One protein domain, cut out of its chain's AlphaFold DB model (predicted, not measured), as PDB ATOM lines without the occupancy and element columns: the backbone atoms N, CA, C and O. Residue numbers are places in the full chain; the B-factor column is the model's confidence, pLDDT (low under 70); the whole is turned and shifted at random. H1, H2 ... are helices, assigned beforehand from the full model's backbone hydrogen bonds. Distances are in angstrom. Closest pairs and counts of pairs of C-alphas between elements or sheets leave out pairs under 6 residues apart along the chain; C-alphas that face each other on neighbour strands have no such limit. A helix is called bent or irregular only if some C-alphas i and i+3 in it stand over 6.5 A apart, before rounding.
ATOM      1  N   GLU A 145      59.928   7.404  11.363       88.38
ATOM      2  CA  GLU A 145      59.665   5.968  11.235       88.38
ATOM      3  C   GLU A 145      58.447   5.624  10.356       88.38
ATOM      4  O   GLU A 145      58.298   4.481   9.930       88.38
ATOM      5  N   LEU A 146      57.569   6.596  10.093       88.44
ATOM      6  CA  LEU A 146      56.390   6.449   9.234       88.44
ATOM      7  C   LEU A 146      56.615   7.010   7.821       88.44
ATOM      8  O   LEU A 146      55.782   6.807   6.937       88.44
ATOM      9  N   GLN A 147      57.689   7.772   7.598       88.69
ATOM     10  CA  GLN A 147      57.917   8.480   6.341       88.69
ATOM     11  C   GLN A 147      58.380   7.531   5.231       88.69
ATOM     12  O   GLN A 147      59.112   6.575   5.470       88.69
ATOM     13  N   GLU A 148      58.003   7.839   3.984       86.25
ATOM     14  CA  GLU A 148      58.390   7.054   2.797       86.25
ATOM     15  C   GLU A 148      59.912   6.891   2.656       86.25
ATOM     16  O   GLU A 148      60.368   5.884   2.135       86.25
ATOM     17  N   THR A 149      60.699   7.847   3.161       88.25
ATOM     18  CA  THR A 149      62.171   7.855   3.096       88.25
ATOM     19  C   THR A 149      62.845   6.744   3.899       88.25
ATOM     20  O   THR A 149      64.021   6.472   3.670       88.25
ATOM     21  N   ILE A 150      62.135   6.126   4.845       93.50
ATOM     22  CA  ILE A 150      62.654   5.018   5.657       93.50
ATOM     23  C   ILE A 150      62.542   3.676   4.936       93.50
ATOM     24  O   ILE A 150      63.332   2.769   5.196       93.50
ATOM     25  N   PHE A 151      61.591   3.550   4.018       93.25
ATOM     26  CA  PHE A 151      61.317   2.306   3.319       93.25
ATOM     27  C   PHE A 151      62.021   2.284   1.965       93.25
ATOM     28  O   PHE A 151      62.291   3.315   1.352       93.25
ATOM     29  N   THR A 152      62.298   1.083   1.468       94.06
ATOM     30  CA  THR A 152      62.772   0.935   0.086       94.06
ATOM     31  C   THR A 152      61.627   1.187  -0.898       94.06
ATOM     32  O   THR A 152      60.458   0.951  -0.575       94.06
ATOM     33  N   ASP A 153      61.948   1.618  -2.120       93.88
ATOM     34  CA  ASP A 153      60.942   1.789  -3.179       93.88
ATOM     35  C   ASP A 153      60.180   0.481  -3.449       93.88
ATOM     36  O   ASP A 153      58.956   0.493  -3.608       93.88
ATOM     37  N   ASP A 154      60.884  -0.654  -3.429       95.06
ATOM     38  CA  ASP A 154      60.299  -1.985  -3.610       95.06
ATOM     39  C   ASP A 154      59.324  -2.336  -2.479       95.06
ATOM     40  O   ASP A 154      58.227  -2.843  -2.734       95.06
ATOM     41  N   GLU A 155      59.680  -2.032  -1.227       95.25
ATOM     42  CA  GLU A 155      58.796  -2.230  -0.078       95.25
ATOM     43  C   GLU A 155      57.550  -1.348  -0.179       95.25
ATOM     44  O   GLU A 155      56.437  -1.860  -0.040       95.25
ATOM     45  N   CYS A 156      57.710  -0.060  -0.504       94.81
ATOM     46  CA  CYS A 156      56.589   0.855  -0.704       94.81
ATOM     47  C   CYS A 156      55.640   0.334  -1.788       94.81
ATOM     48  O   CYS A 156      54.432   0.230  -1.567       94.81
ATOM     49  N   GLN A 157      56.171  -0.036  -2.958       95.50
ATOM     50  CA  GLN A 157      55.363  -0.546  -4.064       95.50
ATOM     51  C   GLN A 157      54.649  -1.849  -3.705       95.50
ATOM     52  O   GLN A 157      53.460  -1.992  -4.006       95.50
ATOM     53  N   ARG A 158      55.343  -2.780  -3.037       96.69
ATOM     54  CA  ARG A 158      54.760  -4.036  -2.553       96.69
ATOM     55  C   ARG A 158      53.590  -3.759  -1.616       96.69
ATOM     56  O   ARG A 158      52.496  -4.261  -1.863       96.69
ATOM     57  N   VAL A 159      53.805  -2.938  -0.587       97.56
ATOM     58  CA  VAL A 159      52.788  -2.610   0.419       97.56
ATOM     59  C   VAL A 159      51.579  -1.935  -0.222       97.56
ATOM     60  O   VAL A 159      50.452  -2.356   0.012       97.56
ATOM     61  N   ILE A 160      51.787  -0.932  -1.078       97.12
ATOM     62  CA  ILE A 160      50.692  -0.201  -1.733       97.12
ATOM     63  C   ILE A 160      49.876  -1.129  -2.637       97.12
ATOM     64  O   ILE A 160      48.641  -1.077  -2.631       97.12
ATOM     65  N   LYS A 161      50.552  -1.970  -3.429       97.00
ATOM     66  CA  LYS A 161      49.900  -2.911  -4.344       97.00
ATOM     67  C   LYS A 161      49.082  -3.940  -3.572       97.00
ATOM     68  O   LYS A 161      47.919  -4.150  -3.907       97.00
ATOM     69  N   GLN A 162      49.675  -4.532  -2.539       97.38
ATOM     70  CA  GLN A 162      49.021  -5.538  -1.713       97.38
ATOM     71  C   GLN A 162      47.832  -4.937  -0.955       97.38
ATOM     72  O   GLN A 162      46.719  -5.439  -1.068       97.38
ATOM     73  N   PHE A 163      48.022  -3.784  -0.305       98.06
ATOM     74  CA  PHE A 163      46.945  -3.070   0.376       98.06
ATOM     75  C   PHE A 163      45.771  -2.774  -0.562       98.06
ATOM     76  O   PHE A 163      44.621  -3.012  -0.208       98.06
ATOM     77  N   SER A 164      46.041  -2.270  -1.768       96.81
ATOM     78  CA  SER A 164      44.988  -1.931  -2.735       96.81
ATOM     79  C   SER A 164      44.205  -3.169  -3.179       96.81
ATOM     80  O   SER A 164      42.972  -3.134  -3.196       96.81
ATOM     81  N   HIS A 165      44.918  -4.264  -3.462       96.94
ATOM     82  CA  HIS A 165      44.339  -5.547  -3.850       96.94
ATOM     83  C   HIS A 165      43.444  -6.144  -2.758       96.94
ATOM     84  O   HIS A 165      42.345  -6.610  -3.057       96.94
ATOM     85  N   ASP A 166      43.891  -6.083  -1.504       96.75
ATOM     86  CA  ASP A 166      43.187  -6.661  -0.357       96.75
ATOM     87  C   ASP A 166      41.973  -5.832   0.083       96.75
ATOM     88  O   ASP A 166      41.090  -6.346   0.775       96.75
ATOM     89  N   THR A 167      41.912  -4.560  -0.325       95.94
ATOM     90  CA  THR A 167      40.911  -3.589   0.130       95.94
ATOM     91  C   THR A 167      39.988  -3.126  -1.004       95.94
ATOM     92  O   THR A 167      39.187  -3.901  -1.517       95.94
ATOM     93  N   TYR A 168      40.033  -1.853  -1.392       93.94
ATOM     94  CA  TYR A 168      39.035  -1.215  -2.251       93.94
ATOM     95  C   TYR A 168      39.005  -1.748  -3.695       93.94
ATOM     96  O   TYR A 168      38.012  -1.532  -4.392       93.94
ATOM     97  N   GLU A 169      40.046  -2.454  -4.154       95.69
ATOM     98  CA  GLU A 169      40.050  -3.133  -5.463       95.69
ATOM     99  C   GLU A 169      39.513  -4.570  -5.391       95.69
ATOM    100  O   GLU A 169      39.189  -5.163  -6.426       95.69
ATOM    101  N   LYS A 170      39.370  -5.132  -4.185       95.75
ATOM    102  CA  LYS A 170      38.867  -6.489  -3.983       95.75
ATOM    103  C   LYS A 170      37.424  -6.587  -4.464       95.75
ATOM    104  O   LYS A 170      36.541  -5.840  -4.046       95.75
ATOM    105  N   GLN A 171      37.147  -7.562  -5.324       93.75
ATOM    106  CA  GLN A 171      35.821  -7.703  -5.935       93.75
ATOM    107  C   GLN A 171      34.713  -7.946  -4.902       93.75
ATOM    108  O   GLN A 171      33.614  -7.407  -5.051       93.75
ATOM    109  N   THR A 172      35.026  -8.714  -3.855       95.00
ATOM    110  CA  THR A 172      34.096  -9.124  -2.794       95.00
ATOM    111  C   THR A 172      33.984  -8.117  -1.650       95.00
ATOM    112  O   THR A 172      33.300  -8.413  -0.673       95.00
ATOM    113  N   ILE A 173      34.673  -6.971  -1.713       96.00
ATOM    114  CA  ILE A 173      34.591  -5.982  -0.638       96.00
ATOM    115  C   ILE A 173      33.195  -5.353  -0.583       96.00
ATOM    116  O   ILE A 173      32.546  -5.168  -1.622       96.00
ATOM    117  N   SER A 174      32.750  -4.990   0.624       94.44
ATOM    118  CA  SER A 174      31.523  -4.218   0.823       94.44
ATOM    119  C   SER A 174      31.500  -3.005  -0.121       94.44
ATOM    120  O   SER A 174      32.501  -2.286  -0.221       94.44
ATOM    121  N   PRO A 175      30.372  -2.719  -0.804       92.75
ATOM    122  CA  PRO A 175      30.245  -1.542  -1.665       92.75
ATOM    123  C   PRO A 175      30.589  -0.234  -0.944       92.75
ATOM    124  O   PRO A 175      31.129   0.688  -1.554       92.75
ATOM    125  N   LEU A 176      30.333  -0.180   0.368       90.38
ATOM    126  CA  LEU A 176      30.673   0.947   1.230       90.38
ATOM    127  C   LEU A 176      32.186   1.175   1.335       90.38
ATOM    128  O   LEU A 176      32.612   2.292   1.600       90.38
ATOM    129  N   LEU A 177      33.016   0.167   1.106       93.56
ATOM    130  CA  LEU A 177      34.469   0.261   1.235       93.56
ATOM    131  C   LEU A 177      35.184   0.349  -0.122       93.56
ATOM    132  O   LEU A 177      36.409   0.398  -0.167       93.56
ATOM    133  N   LYS A 178      34.453   0.429  -1.243       93.19
ATOM    134  CA  LYS A 178      35.061   0.613  -2.577       93.19
ATOM    135  C   LYS A 178      35.569   2.032  -2.833       93.19
ATOM    136  O   LYS A 178      36.386   2.242  -3.724       93.19
ATOM    137  N   ASN A 179      35.079   3.020  -2.086       90.81
ATOM    138  CA  ASN A 179      35.484   4.410  -2.275       90.81
ATOM    139  C   ASN A 179      36.824   4.696  -1.570       90.81
ATOM    140  O   ASN A 179      36.900   4.641  -0.343       90.81
ATOM    141  N   ILE A 180      37.847   5.070  -2.349       93.19
ATOM    142  CA  ILE A 180      39.188   5.453  -1.871       93.19
ATOM    143  C   ILE A 180      39.127   6.595  -0.846       93.19
ATOM    144  O   ILE A 180      39.872   6.568   0.130       93.19
ATOM    145  N   ASP A 181      38.215   7.555  -1.006       90.69
ATOM    146  CA  ASP A 181      38.086   8.705  -0.104       90.69
ATOM    147  C   ASP A 181      37.832   8.260   1.339       90.69
ATOM    148  O   ASP A 181      38.333   8.862   2.285       90.69
ATOM    149  N   ARG A 182      37.091   7.159   1.521       91.25
ATOM    150  CA  ARG A 182      36.800   6.608   2.851       91.25
ATOM    151  C   ARG A 182      38.051   6.039   3.509       91.25
ATOM    152  O   ARG A 182      38.230   6.224   4.709       91.25
ATOM    153  N   TRP A 183      38.921   5.402   2.729       95.44
ATOM    154  CA  TRP A 183      40.213   4.914   3.208       95.44
ATOM    155  C   TRP A 183      41.140   6.063   3.576       95.44
ATOM    156  O   TRP A 183      41.745   6.023   4.639       95.44
ATOM    157  N   ILE A 184      41.204   7.112   2.751       95.62
ATOM    158  CA  ILE A 184      41.992   8.316   3.047       95.62
ATOM    159  C   ILE A 184      41.529   8.937   4.370       95.62
ATOM    160  O   ILE A 184      42.342   9.113   5.275       95.62
ATOM    161  N   SER A 185      40.230   9.213   4.518       94.00
ATOM    162  CA  SER A 185      39.672   9.789   5.747       94.00
ATOM    163  C   SER A 185      39.920   8.898   6.974       94.00
ATOM    164  O   SER A 185      40.333   9.391   8.023       94.00
ATOM    165  N   MET A 186      39.748   7.578   6.843       94.81
ATOM    166  CA  MET A 186      40.025   6.625   7.924       94.81
ATOM    167  C   MET A 186      41.509   6.622   8.319       94.81
ATOM    168  O   MET A 186      41.813   6.723   9.507       94.81
ATOM    169  N   LEU A 187      42.438   6.594   7.356       96.06
ATOM    170  CA  LEU A 187      43.880   6.616   7.629       96.06
ATOM    171  C   LEU A 187      44.313   7.936   8.283       96.06
ATOM    172  O   LEU A 187      45.119   7.914   9.209       96.06
ATOM    173  N   LYS A 188      43.749   9.084   7.884       94.69
ATOM    174  CA  LYS A 188      44.006  10.373   8.559       94.69
ATOM    175  C   LYS A 188      43.583  10.342  10.027       94.69
ATOM    176  O   LYS A 188      44.338  10.765  10.902       94.69
ATOM    177  N   ARG A 189      42.404   9.787  10.320       91.69
ATOM    178  CA  ARG A 189      41.935   9.618  11.703       91.69
ATOM    179  C   ARG A 189      42.767   8.610  12.479       91.69
ATOM    180  O   ARG A 189      43.032   8.837  13.653       91.69
ATOM    181  N   LEU A 190      43.230   7.536  11.839       91.88
ATOM    182  CA  LEU A 190      44.176   6.595  12.438       91.88
ATOM    183  C   LEU A 190      45.478   7.307  12.846       91.88
ATOM    184  O   LEU A 190      45.952   7.131  13.970       91.88
ATOM    185  N   MET A 191      46.010   8.169  11.974       89.94
ATOM    186  CA  MET A 191      47.204   8.969  12.265       89.94
ATOM    187  C   MET A 191      47.002   9.891  13.478       89.94
ATOM    188  O   MET A 191      47.879   9.971  14.335       89.94
ATOM    189  N   ILE A 192      45.838  10.543  13.585       87.12
ATOM    190  CA  ILE A 192      45.508  11.442  14.705       87.12
ATOM    191  C   ILE A 192      45.286  10.691  16.011       87.12
ATOM    192  O   ILE A 192      45.813  11.082  17.050       87.12
ATOM    193  N   ARG A 193      44.446   9.656  15.965       84.62
ATOM    194  CA  ARG A 193      43.879   9.033  17.163       84.62
ATOM    195  C   ARG A 193      44.765   7.950  17.760       84.62
ATOM    196  O   ARG A 193      44.551   7.552  18.898       84.62
ATOM    197  N   ILE A 194      45.688   7.400  16.974       81.50
ATOM    198  CA  ILE A 194      46.453   6.209  17.358       81.50
ATOM    199  C   ILE A 194      47.942   6.486  17.217       81.50
ATOM    200  O   ILE A 194      48.665   6.454  18.205       81.50
ATOM    201  N   LEU A 195      48.416   6.830  16.022       73.00
ATOM    202  CA  LEU A 195      49.862   6.895  15.761       73.00
ATOM    203  C   LEU A 195      50.568   8.096  16.406       73.00
ATOM    204  O   LEU A 195      51.795   8.087  16.564       73.00
ATOM    205  N   ASN A 196      49.801   9.096  16.841       67.81
ATOM    206  CA  ASN A 196      50.315  10.184  17.664       67.81
ATOM    207  C   ASN A 196      50.586   9.760  19.124       67.81
ATOM    208  O   ASN A 196      51.348  10.423  19.822       67.81
ATOM    209  N   ALA A 197      50.032   8.633  19.582       66.31
ATOM    210  CA  ALA A 197      50.350   8.054  20.884       66.31
ATOM    211  C   ALA A 197      51.663   7.241  20.842       66.31
ATOM    212  O   ALA A 197      52.187   6.900  19.774       66.31
ATOM    213  N   ASN A 198      52.227   6.931  22.013       67.25
ATOM    214  CA  ASN A 198      53.404   6.064  22.159       67.25
ATOM    215  C   ASN A 198      53.022   4.589  21.940       67.25
ATOM    216  O   ASN A 198      52.914   3.823  22.894       67.25
ATOM    217  N   ILE A 199      52.761   4.221  20.687       75.88
ATOM    218  CA  ILE A 199      52.346   2.876  20.263       75.88
ATOM    219  C   ILE A 199      53.473   2.199  19.480       75.88
ATOM    220  O   ILE A 199      54.241   2.865  18.782       75.88
ATOM    221  N   GLU A 200      53.558   0.874  19.599       83.62
ATOM    222  CA  GLU A 200      54.485   0.036  18.845       83.62
ATOM    223  C   GLU A 200      54.084  -0.014  17.361       83.62
ATOM    224  O   GLU A 200      52.969  -0.388  16.998       83.62
ATOM    225  N   LEU A 201      54.995   0.408  16.482       88.31
ATOM    226  CA  LEU A 201      54.708   0.575  15.052       88.31
ATOM    227  C   LEU A 201      54.776  -0.733  14.248       88.31
ATOM    228  O   LEU A 201      54.341  -0.763  13.093       88.31
ATOM    229  N   ASP A 202      55.288  -1.800  14.860       90.44
ATOM    230  CA  ASP A 202      55.376  -3.134  14.265       90.44
ATOM    231  C   ASP A 202      54.111  -3.982  14.513       90.44
ATOM    232  O   ASP A 202      54.052  -5.158  14.154       90.44
ATOM    233  N   GLU A 203      53.052  -3.389  15.076       90.69
ATOM    234  CA  GLU A 203      51.736  -4.024  15.137       90.69
ATOM    235  C   GLU A 203      51.060  -4.089  13.757       90.69
ATOM    236  O   GLU A 203      51.247  -3.229  12.895       90.69
ATOM    237  N   ARG A 204      50.208  -5.100  13.546       93.75
ATOM    238  CA  ARG A 204      49.483  -5.300  12.280       93.75
ATOM    239  C   ARG A 204      48.469  -4.186  12.039       93.75
ATOM    240  O   ARG A 204      47.632  -3.916  12.901       93.75
ATOM    241  N   LEU A 205      48.450  -3.624  10.828       95.44
ATOM    242  CA  LEU A 205      47.498  -2.572  10.460       95.44
ATOM    243  C   LEU A 205      46.038  -3.051  10.564       95.44
ATOM    244  O   LEU A 205      45.178  -2.294  11.012       95.44
ATOM    245  N   GLN A 206      45.767  -4.320  10.228       95.12
ATOM    246  CA  GLN A 206      44.428  -4.930  10.248       95.12
ATOM    247  C   GLN A 206      43.675  -4.707  11.574       95.12
ATOM    248  O   GLN A 206      42.502  -4.342  11.545       95.12
ATOM    249  N   VAL A 207      44.358  -4.830  12.721       91.38
ATOM    250  CA  VAL A 207      43.769  -4.666  14.070       91.38
ATOM    251  C   VAL A 207      43.116  -3.293  14.252       91.38
ATOM    252  O   VAL A 207      42.189  -3.114  15.046       91.38
ATOM    253  N   TYR A 208      43.615  -2.296  13.530       91.94
ATOM    254  CA  TYR A 208      43.111  -0.936  13.583       91.94
ATOM    255  C   TYR A 208      42.052  -0.681  12.516       91.94
ATOM    256  O   TYR A 208      41.079   0.008  12.797       91.94
ATOM    257  N   LEU A 209      42.178  -1.286  11.333       93.69
ATOM    258  CA  LEU A 209      41.172  -1.184  10.270       93.69
ATOM    259  C   LEU A 209      39.814  -1.774  10.682       93.69
ATOM    260  O   LEU A 209      38.776  -1.294  10.233       93.69
ATOM    261  N   GLU A 210      39.814  -2.762  11.575       91.75
ATOM    262  CA  GLU A 210      38.608  -3.387  12.137       91.75
ATOM    263  C   GLU A 210      37.883  -2.507  13.174       91.75
ATOM    264  O   GLU A 210      36.806  -2.851  13.657       91.75
ATOM    265  N   ARG A 211      38.434  -1.341  13.532       89.44
ATOM    266  CA  ARG A 211      37.838  -0.463  14.545       89.44
ATOM    267  C   ARG A 211      36.779   0.451  13.934       89.44
ATOM    268  O   ARG A 211      37.093   1.482  13.340       89.44
ATOM    269  N   THR A 212      35.510   0.128  14.166       88.62
ATOM    270  CA  THR A 212      34.332   0.858  13.654       88.62
ATOM    271  C   THR A 212      34.344   2.369  13.922       88.62
ATOM    272  O   THR A 212      33.916   3.148  13.071       88.62
ATOM    273  N   TYR A 213      34.894   2.828  15.053       86.62
ATOM    274  CA  TYR A 213      34.958   4.258  15.385       86.62
ATOM    275  C   TYR A 213      35.871   5.072  14.449       86.62
ATOM    276  O   TYR A 213      35.743   6.293  14.405       86.62
ATOM    277  N   LEU A 214      36.789   4.443  13.700       89.69
ATOM    278  CA  LEU A 214      37.660   5.119  12.723       89.69
ATOM    279  C   LEU A 214      36.972   5.388  11.375       89.69
ATOM    280  O   LEU A 214      37.519   6.095  10.524       89.69
ATOM    281  N   TRP A 215      35.779   4.843  11.168       90.81
ATOM    282  CA  TRP A 215      35.029   4.925   9.920       90.81
ATOM    283  C   TRP A 215      33.883   5.935  10.026       90.81
ATOM    284  O   TRP A 215      33.196   5.941  11.038       90.81
ATOM    285  N   SER A 216      33.676   6.765   8.994       78.94
ATOM    286  CA  SER A 216      32.698   7.876   9.005       78.94
ATOM    287  C   SER A 216      31.255   7.449   8.799       78.94
ATOM    288  O   SER A 216      30.328   7.982   9.402       78.94
ATOM    289  N   ASP A 217      31.060   6.503   7.889       75.50
ATOM    290  CA  ASP A 217      29.755   5.927   7.620       75.50
ATOM    291  C   ASP A 217      29.458   4.857   8.685       75.50
ATOM    292  O   ASP A 217      30.404   4.353   9.299       75.50
ATOM    293  N   PRO A 218      28.185   4.487   8.923       74.06
ATOM    294  CA  PRO A 218      27.821   3.384   9.814       74.06
ATOM    295  C   PRO A 218      28.258   2.046   9.197       74.06
ATOM    296  O   PRO A 218      27.449   1.261   8.711       74.06
ATOM    297  N   ILE A 219      29.569   1.839   9.156       87.62
ATOM    298  CA  ILE A 219      30.248   0.639   8.701       87.62
ATOM    299  C   ILE A 219      30.101  -0.390   9.811       87.62
ATOM    300  O   ILE A 219      30.431  -0.130  10.970       87.62
ATOM    301  N   THR A 220      29.551  -1.539   9.444       88.62
ATOM    302  CA  THR A 220      29.277  -2.639  10.364       88.62
ATOM    303  C   THR A 220      30.445  -3.617  10.403       88.62
ATOM    304  O   THR A 220      31.253  -3.670   9.475       88.62
ATOM    305  N   ASP A 221      30.502  -4.466  11.427       90.31
ATOM    306  CA  ASP A 221      31.500  -5.544  11.488       90.31
ATOM    307  C   ASP A 221      31.403  -6.481  10.269       90.31
ATOM    308  O   ASP A 221      32.414  -6.981   9.780       90.31
ATOM    309  N   ALA A 222      30.197  -6.664   9.717       92.88
ATOM    310  CA  ALA A 222      29.980  -7.442   8.499       92.88
ATOM    311  C   ALA A 222      30.622  -6.791   7.264       92.88
ATOM    312  O   ALA A 222      31.144  -7.500   6.406       92.88
ATOM    313  N   ASP A 223      30.622  -5.457   7.177       93.69
ATOM    314  CA  ASP A 223      31.336  -4.737   6.120       93.69
ATOM    315  C   ASP A 223      32.851  -4.901   6.273       93.69
ATOM    316  O   ASP A 223      33.549  -5.147   5.288       93.69
ATOM    317  N   LEU A 224      33.358  -4.798   7.505       93.88
ATOM    318  CA  LEU A 224      34.786  -4.918   7.807       93.88
ATOM    319  C   LEU A 224      35.315  -6.334   7.552       93.88
ATOM    320  O   LEU A 224      36.411  -6.488   7.021       93.88
ATOM    321  N   ALA A 225      34.498  -7.363   7.792       94.62
ATOM    322  CA  ALA A 225      34.831  -8.757   7.496       94.62
ATOM    323  C   ALA A 225      35.039  -9.052   5.992       94.62
ATOM    324  O   ALA A 225      35.496 -10.135   5.625       94.62
ATOM    325  N   THR A 226      34.705  -8.117   5.093       95.75
ATOM    326  CA  THR A 226      34.862  -8.319   3.642       95.75
ATOM    327  C   THR A 226      36.302  -8.146   3.140       95.75
ATOM    328  O   THR A 226      36.620  -8.584   2.025       95.75
ATOM    329  N   PHE A 227      37.199  -7.571   3.947       96.25
ATOM    330  CA  PHE A 227      38.617  -7.401   3.623       96.25
ATOM    331  C   PHE A 227      39.520  -7.988   4.712       96.25
ATOM    332  O   PHE A 227      39.132  -8.127   5.865       96.25
ATOM    333  N   GLN A 228      40.743  -8.333   4.323       96.44
ATOM    334  CA  GLN A 228      41.798  -8.731   5.245       96.44
ATOM    335  C   GLN A 228      43.114  -8.317   4.610       96.44
ATOM    336  O   GLN A 228      43.440  -8.794   3.527       96.44
ATOM    337  N   VAL A 229      43.825  -7.410   5.265       95.94
ATOM    338  CA  VAL A 229      45.124  -6.931   4.805       95.94
ATOM    339  C   VAL A 229      46.210  -7.917   5.231       95.94
ATOM    340  O   VAL A 229      46.149  -8.476   6.329       95.94
ATOM    341  N   ASP A 230      47.195  -8.129   4.358       95.75
ATOM    342  CA  ASP A 230      48.370  -8.955   4.640       95.75
ATOM    343  C   ASP A 230      49.035  -8.610   5.994       95.75
ATOM    344  O   ASP A 230      49.164  -7.442   6.373       95.75
ATOM    345  N   ASN A 231      49.459  -9.643   6.733       93.94
ATOM    346  CA  ASN A 231      50.034  -9.502   8.076       93.94
ATOM    347  C   ASN A 231      51.358  -8.723   8.091       93.94
ATOM    348  O   ASN A 231      51.708  -8.181   9.139       93.94
ATOM    349  N   ASP A 232      52.066  -8.654   6.963       95.25
ATOM    350  CA  ASP A 232      53.303  -7.887   6.814       95.25
ATOM    351  C   ASP A 232      53.038  -6.386   6.629       95.25
ATOM    352  O   ASP A 232      53.965  -5.573   6.655       95.25
ATOM    353  N   ILE A 233      51.776  -5.986   6.440       97.06
ATOM    354  CA  ILE A 233      51.384  -4.581   6.414       97.06
ATOM    355  C   ILE A 233      51.115  -4.128   7.848       97.06
ATOM    356  O   ILE A 233      50.029  -4.258   8.412       97.06
ATOM    357  N   LEU A 234      52.172  -3.587   8.439       96.19
ATOM    358  CA  LEU A 234      52.204  -3.050   9.796       96.19
ATOM    359  C   LEU A 234      51.746  -1.587   9.870       96.19
ATOM    360  O   LEU A 234      51.688  -0.881   8.857       96.19
ATOM    361  N   LEU A 235      51.486  -1.121  11.091       93.88
ATOM    362  CA  LEU A 235      51.134   0.259  11.417       93.88
ATOM    363  C   LEU A 235      52.122   1.277  10.846       93.88
ATOM    364  O   LEU A 235      51.699   2.340  10.382       93.88
ATOM    365  N   ARG A 236      53.420   0.953  10.828       94.19
ATOM    366  CA  ARG A 236      54.459   1.833  10.279       94.19
ATOM    367  C   ARG A 236      54.227   2.242   8.820       94.19
ATOM    368  O   ARG A 236      54.643   3.317   8.405       94.19
ATOM    369  N   HIS A 237      53.498   1.432   8.052       96.44
ATOM    370  CA  HIS A 237      53.213   1.712   6.646       96.44
ATOM    371  C   HIS A 237      52.008   2.639   6.422       96.44
ATOM    372  O   HIS A 237      51.721   3.004   5.282       96.44
ATOM    373  N   THR A 238      51.287   3.027   7.481       96.06
ATOM    374  CA  THR A 238      50.037   3.804   7.388       96.06
ATOM    375  C   THR A 238      50.202   5.075   6.559       96.06
ATOM    376  O   THR A 238      49.384   5.356   5.681       96.06
ATOM    377  N   TYR A 239      51.267   5.841   6.810       95.50
ATOM    378  CA  TYR A 239      51.482   7.114   6.127       95.50
ATOM    379  C   TYR A 239      51.886   6.927   4.658       95.50
ATOM    380  O   TYR A 239      51.374   7.636   3.794       95.50
ATOM    381  N   VAL A 240      52.705   5.916   4.350       96.38
ATOM    382  CA  VAL A 240      53.048   5.531   2.966       96.38
ATOM    383  C   VAL A 240      51.789   5.180   2.170       96.38
ATOM    384  O   VAL A 240      51.587   5.671   1.056       96.38
ATOM    385  N   ILE A 241      50.901   4.373   2.759       97.88
ATOM    386  CA  ILE A 241      49.621   4.006   2.143       97.88
ATOM    387  C   ILE A 241      48.775   5.261   1.914       97.88
ATOM    388  O   ILE A 241      48.299   5.482   0.801       97.88
ATOM    389  N   LEU A 242      48.630   6.116   2.931       97.19
ATOM    390  CA  LEU A 242      47.874   7.363   2.832       97.19
ATOM    391  C   LEU A 242      48.375   8.245   1.677       97.19
ATOM    392  O   LEU A 242      47.580   8.639   0.822       97.19
ATOM    393  N   CYS A 243      49.685   8.496   1.593       95.69
ATOM    394  CA  CYS A 243      50.280   9.284   0.513       95.69
ATOM    395  C   CYS A 243      49.998   8.681  -0.871       95.69
ATOM    396  O   CYS A 243      49.682   9.405  -1.821       95.69
ATOM    397  N   ALA A 244      50.079   7.357  -1.008       96.12
ATOM    398  CA  ALA A 244      49.800   6.677  -2.267       96.12
ATOM    399  C   ALA A 244      48.335   6.826  -2.708       96.12
ATOM    400  O   ALA A 244      48.068   7.102  -3.884       96.12
ATOM    401  N   LEU A 245      47.390   6.689  -1.774       96.56
ATOM    402  CA  LEU A 245      45.962   6.852  -2.055       96.56
ATOM    403  C   LEU A 245      45.624   8.291  -2.453       96.56
ATOM    404  O   LEU A 245      44.924   8.494  -3.445       96.56
ATOM    405  N   GLU A 246      46.178   9.288  -1.763       95.06
ATOM    406  CA  GLU A 246      45.985  10.703  -2.104       95.06
ATOM    407  C   GLU A 246      46.514  11.029  -3.508       95.06
ATOM    408  O   GLU A 246      45.838  11.688  -4.304       95.06
ATOM    409  N   ARG A 247      47.689  10.499  -3.880       94.50
ATOM    410  CA  ARG A 247      48.220  10.636  -5.249       94.50
ATOM    411  C   ARG A 247      47.301   9.991  -6.284       94.50
ATOM    412  O   ARG A 247      47.131  10.539  -7.377       94.50
ATOM    413  N   LYS A 248      46.727   8.825  -5.980       92.94
ATOM    414  CA  LYS A 248      45.798   8.116  -6.874       92.94
ATOM    415  C   LYS A 248      44.501   8.903  -7.062       92.94
ATOM    416  O   LYS A 248      44.073   9.091  -8.201       92.94
ATOM    417  N   GLN A 249      43.940   9.432  -5.978       90.12
ATOM    418  CA  GLN A 249      42.758  10.295  -6.001       90.12
ATOM    419  C   GLN A 249      43.013  11.560  -6.838       90.12
ATOM    420  O   GLN A 249      42.229  11.893  -7.728       90.12
ATOM    421  N   TYR A 250      44.163  12.211  -6.642       86.75
ATOM    422  CA  TYR A 250      44.557  13.391  -7.412       86.75
ATOM    423  C   TYR A 250      44.679  13.114  -8.918       86.75
ATOM    424  O   TYR A 250      44.227  13.915  -9.738       86.75
ATOM    425  N   LYS A 251      45.255  11.964  -9.301       85.12
ATOM    426  CA  LYS A 251      45.348  11.534 -10.708       85.12
ATOM    427  C   LYS A 251      43.971  11.263 -11.319       85.12
ATOM    428  O   LYS A 251      43.731  11.672 -12.450       85.12
ATOM    429  N   SER A 252      43.068  10.622 -10.573       77.81
ATOM    430  CA  SER A 252      41.700  10.334 -11.027       77.81
ATOM    431  C   SER A 252      40.893  11.613 -11.278       77.81
ATOM    432  O   SER A 252      40.212  11.728 -12.293       77.81
ATOM    433  N   ASN A 253      41.037  12.616 -10.406       71.00
ATOM    434  CA  ASN A 253      40.347  13.906 -10.531       71.00
ATOM    435  C   ASN A 253      40.909  14.800 -11.654       71.00
ATOM    436  O   ASN A 253      40.310  15.820 -11.991       71.00
ATOM    437  N   ARG A 254      42.047  14.422 -12.251       62.91
ATOM    438  CA  ARG A 254      42.684  15.097 -13.391       62.91
ATOM    439  C   ARG A 254      42.703  14.248 -14.666       62.91
ATOM    440  O   ARG A 254      43.574  14.468 -15.509       62.91
TER     441      ARG A 254
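AT A GLANCE: This is residues 145 to 254 of the 300 residues of a protein of Rotaria sp. Silwood2 (UniProt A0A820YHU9). The longest helix, H5, has H2 beside it running the opposite way, while H1 crosses H5 nearly at right angles. Between H2 and H5 the chain winds through loops that hold two short helices, H3 near H2 and H4 far from the middle. The printed part has 110 residues with five named helices, H1 to H5 in chain order, and no named strand; the class is all helix. It is compact, with a radius of gyration of the C-alphas of 13.2 A and spans of 35 by 34 by 23 A.

IN THESE COORDINATES: H5, residues 235 to 252, measures 26.3 A and ends at C-alpha 252 (41.700, 10.334, -11.027); it is irregular, with C-alphas 236 and 239 7.3 A apart. H2, residues 180 to 195, measures 20.7 A. H1, residues 153 to 166, measures 19.9 A from C-alpha 153 (60.942, 1.789, -3.179). H3 is residues 206 to 209 and H4 residues 221 to 224.

HOW THE PARTS SIT: H5 and H2 touch, closest at the C-alphas of Leu 242 and Ile 184, 6.0 A, with a shallow tilt of 29 degrees, opposite ways. H5 touches H1 with residues 237 to 244 alone, closest at the C-alphas of Ile 241 and Ile 160, 5.8 A; their lines are about perpendicular at 77 degrees. H3 is close to H2 but not clearly touching, the closest C-alphas, Tyr 208 and Leu 190, being 7.7 A apart. H4 touches no helix. Every O i to N i+4 pair is within hydrogen-bond range in H1, against 11 of 12 in H2 and 12 of 14 in H5; H3 and H4 are too short for one.

THE WHOLE: The C-alphas farthest apart, Asn 198 and Arg 254, are 38.2 A apart. The printed part has no cut. The links H1 to H2 and H3 to H4 are long. Residues 196 to 198 and 254 have pLDDT under 70.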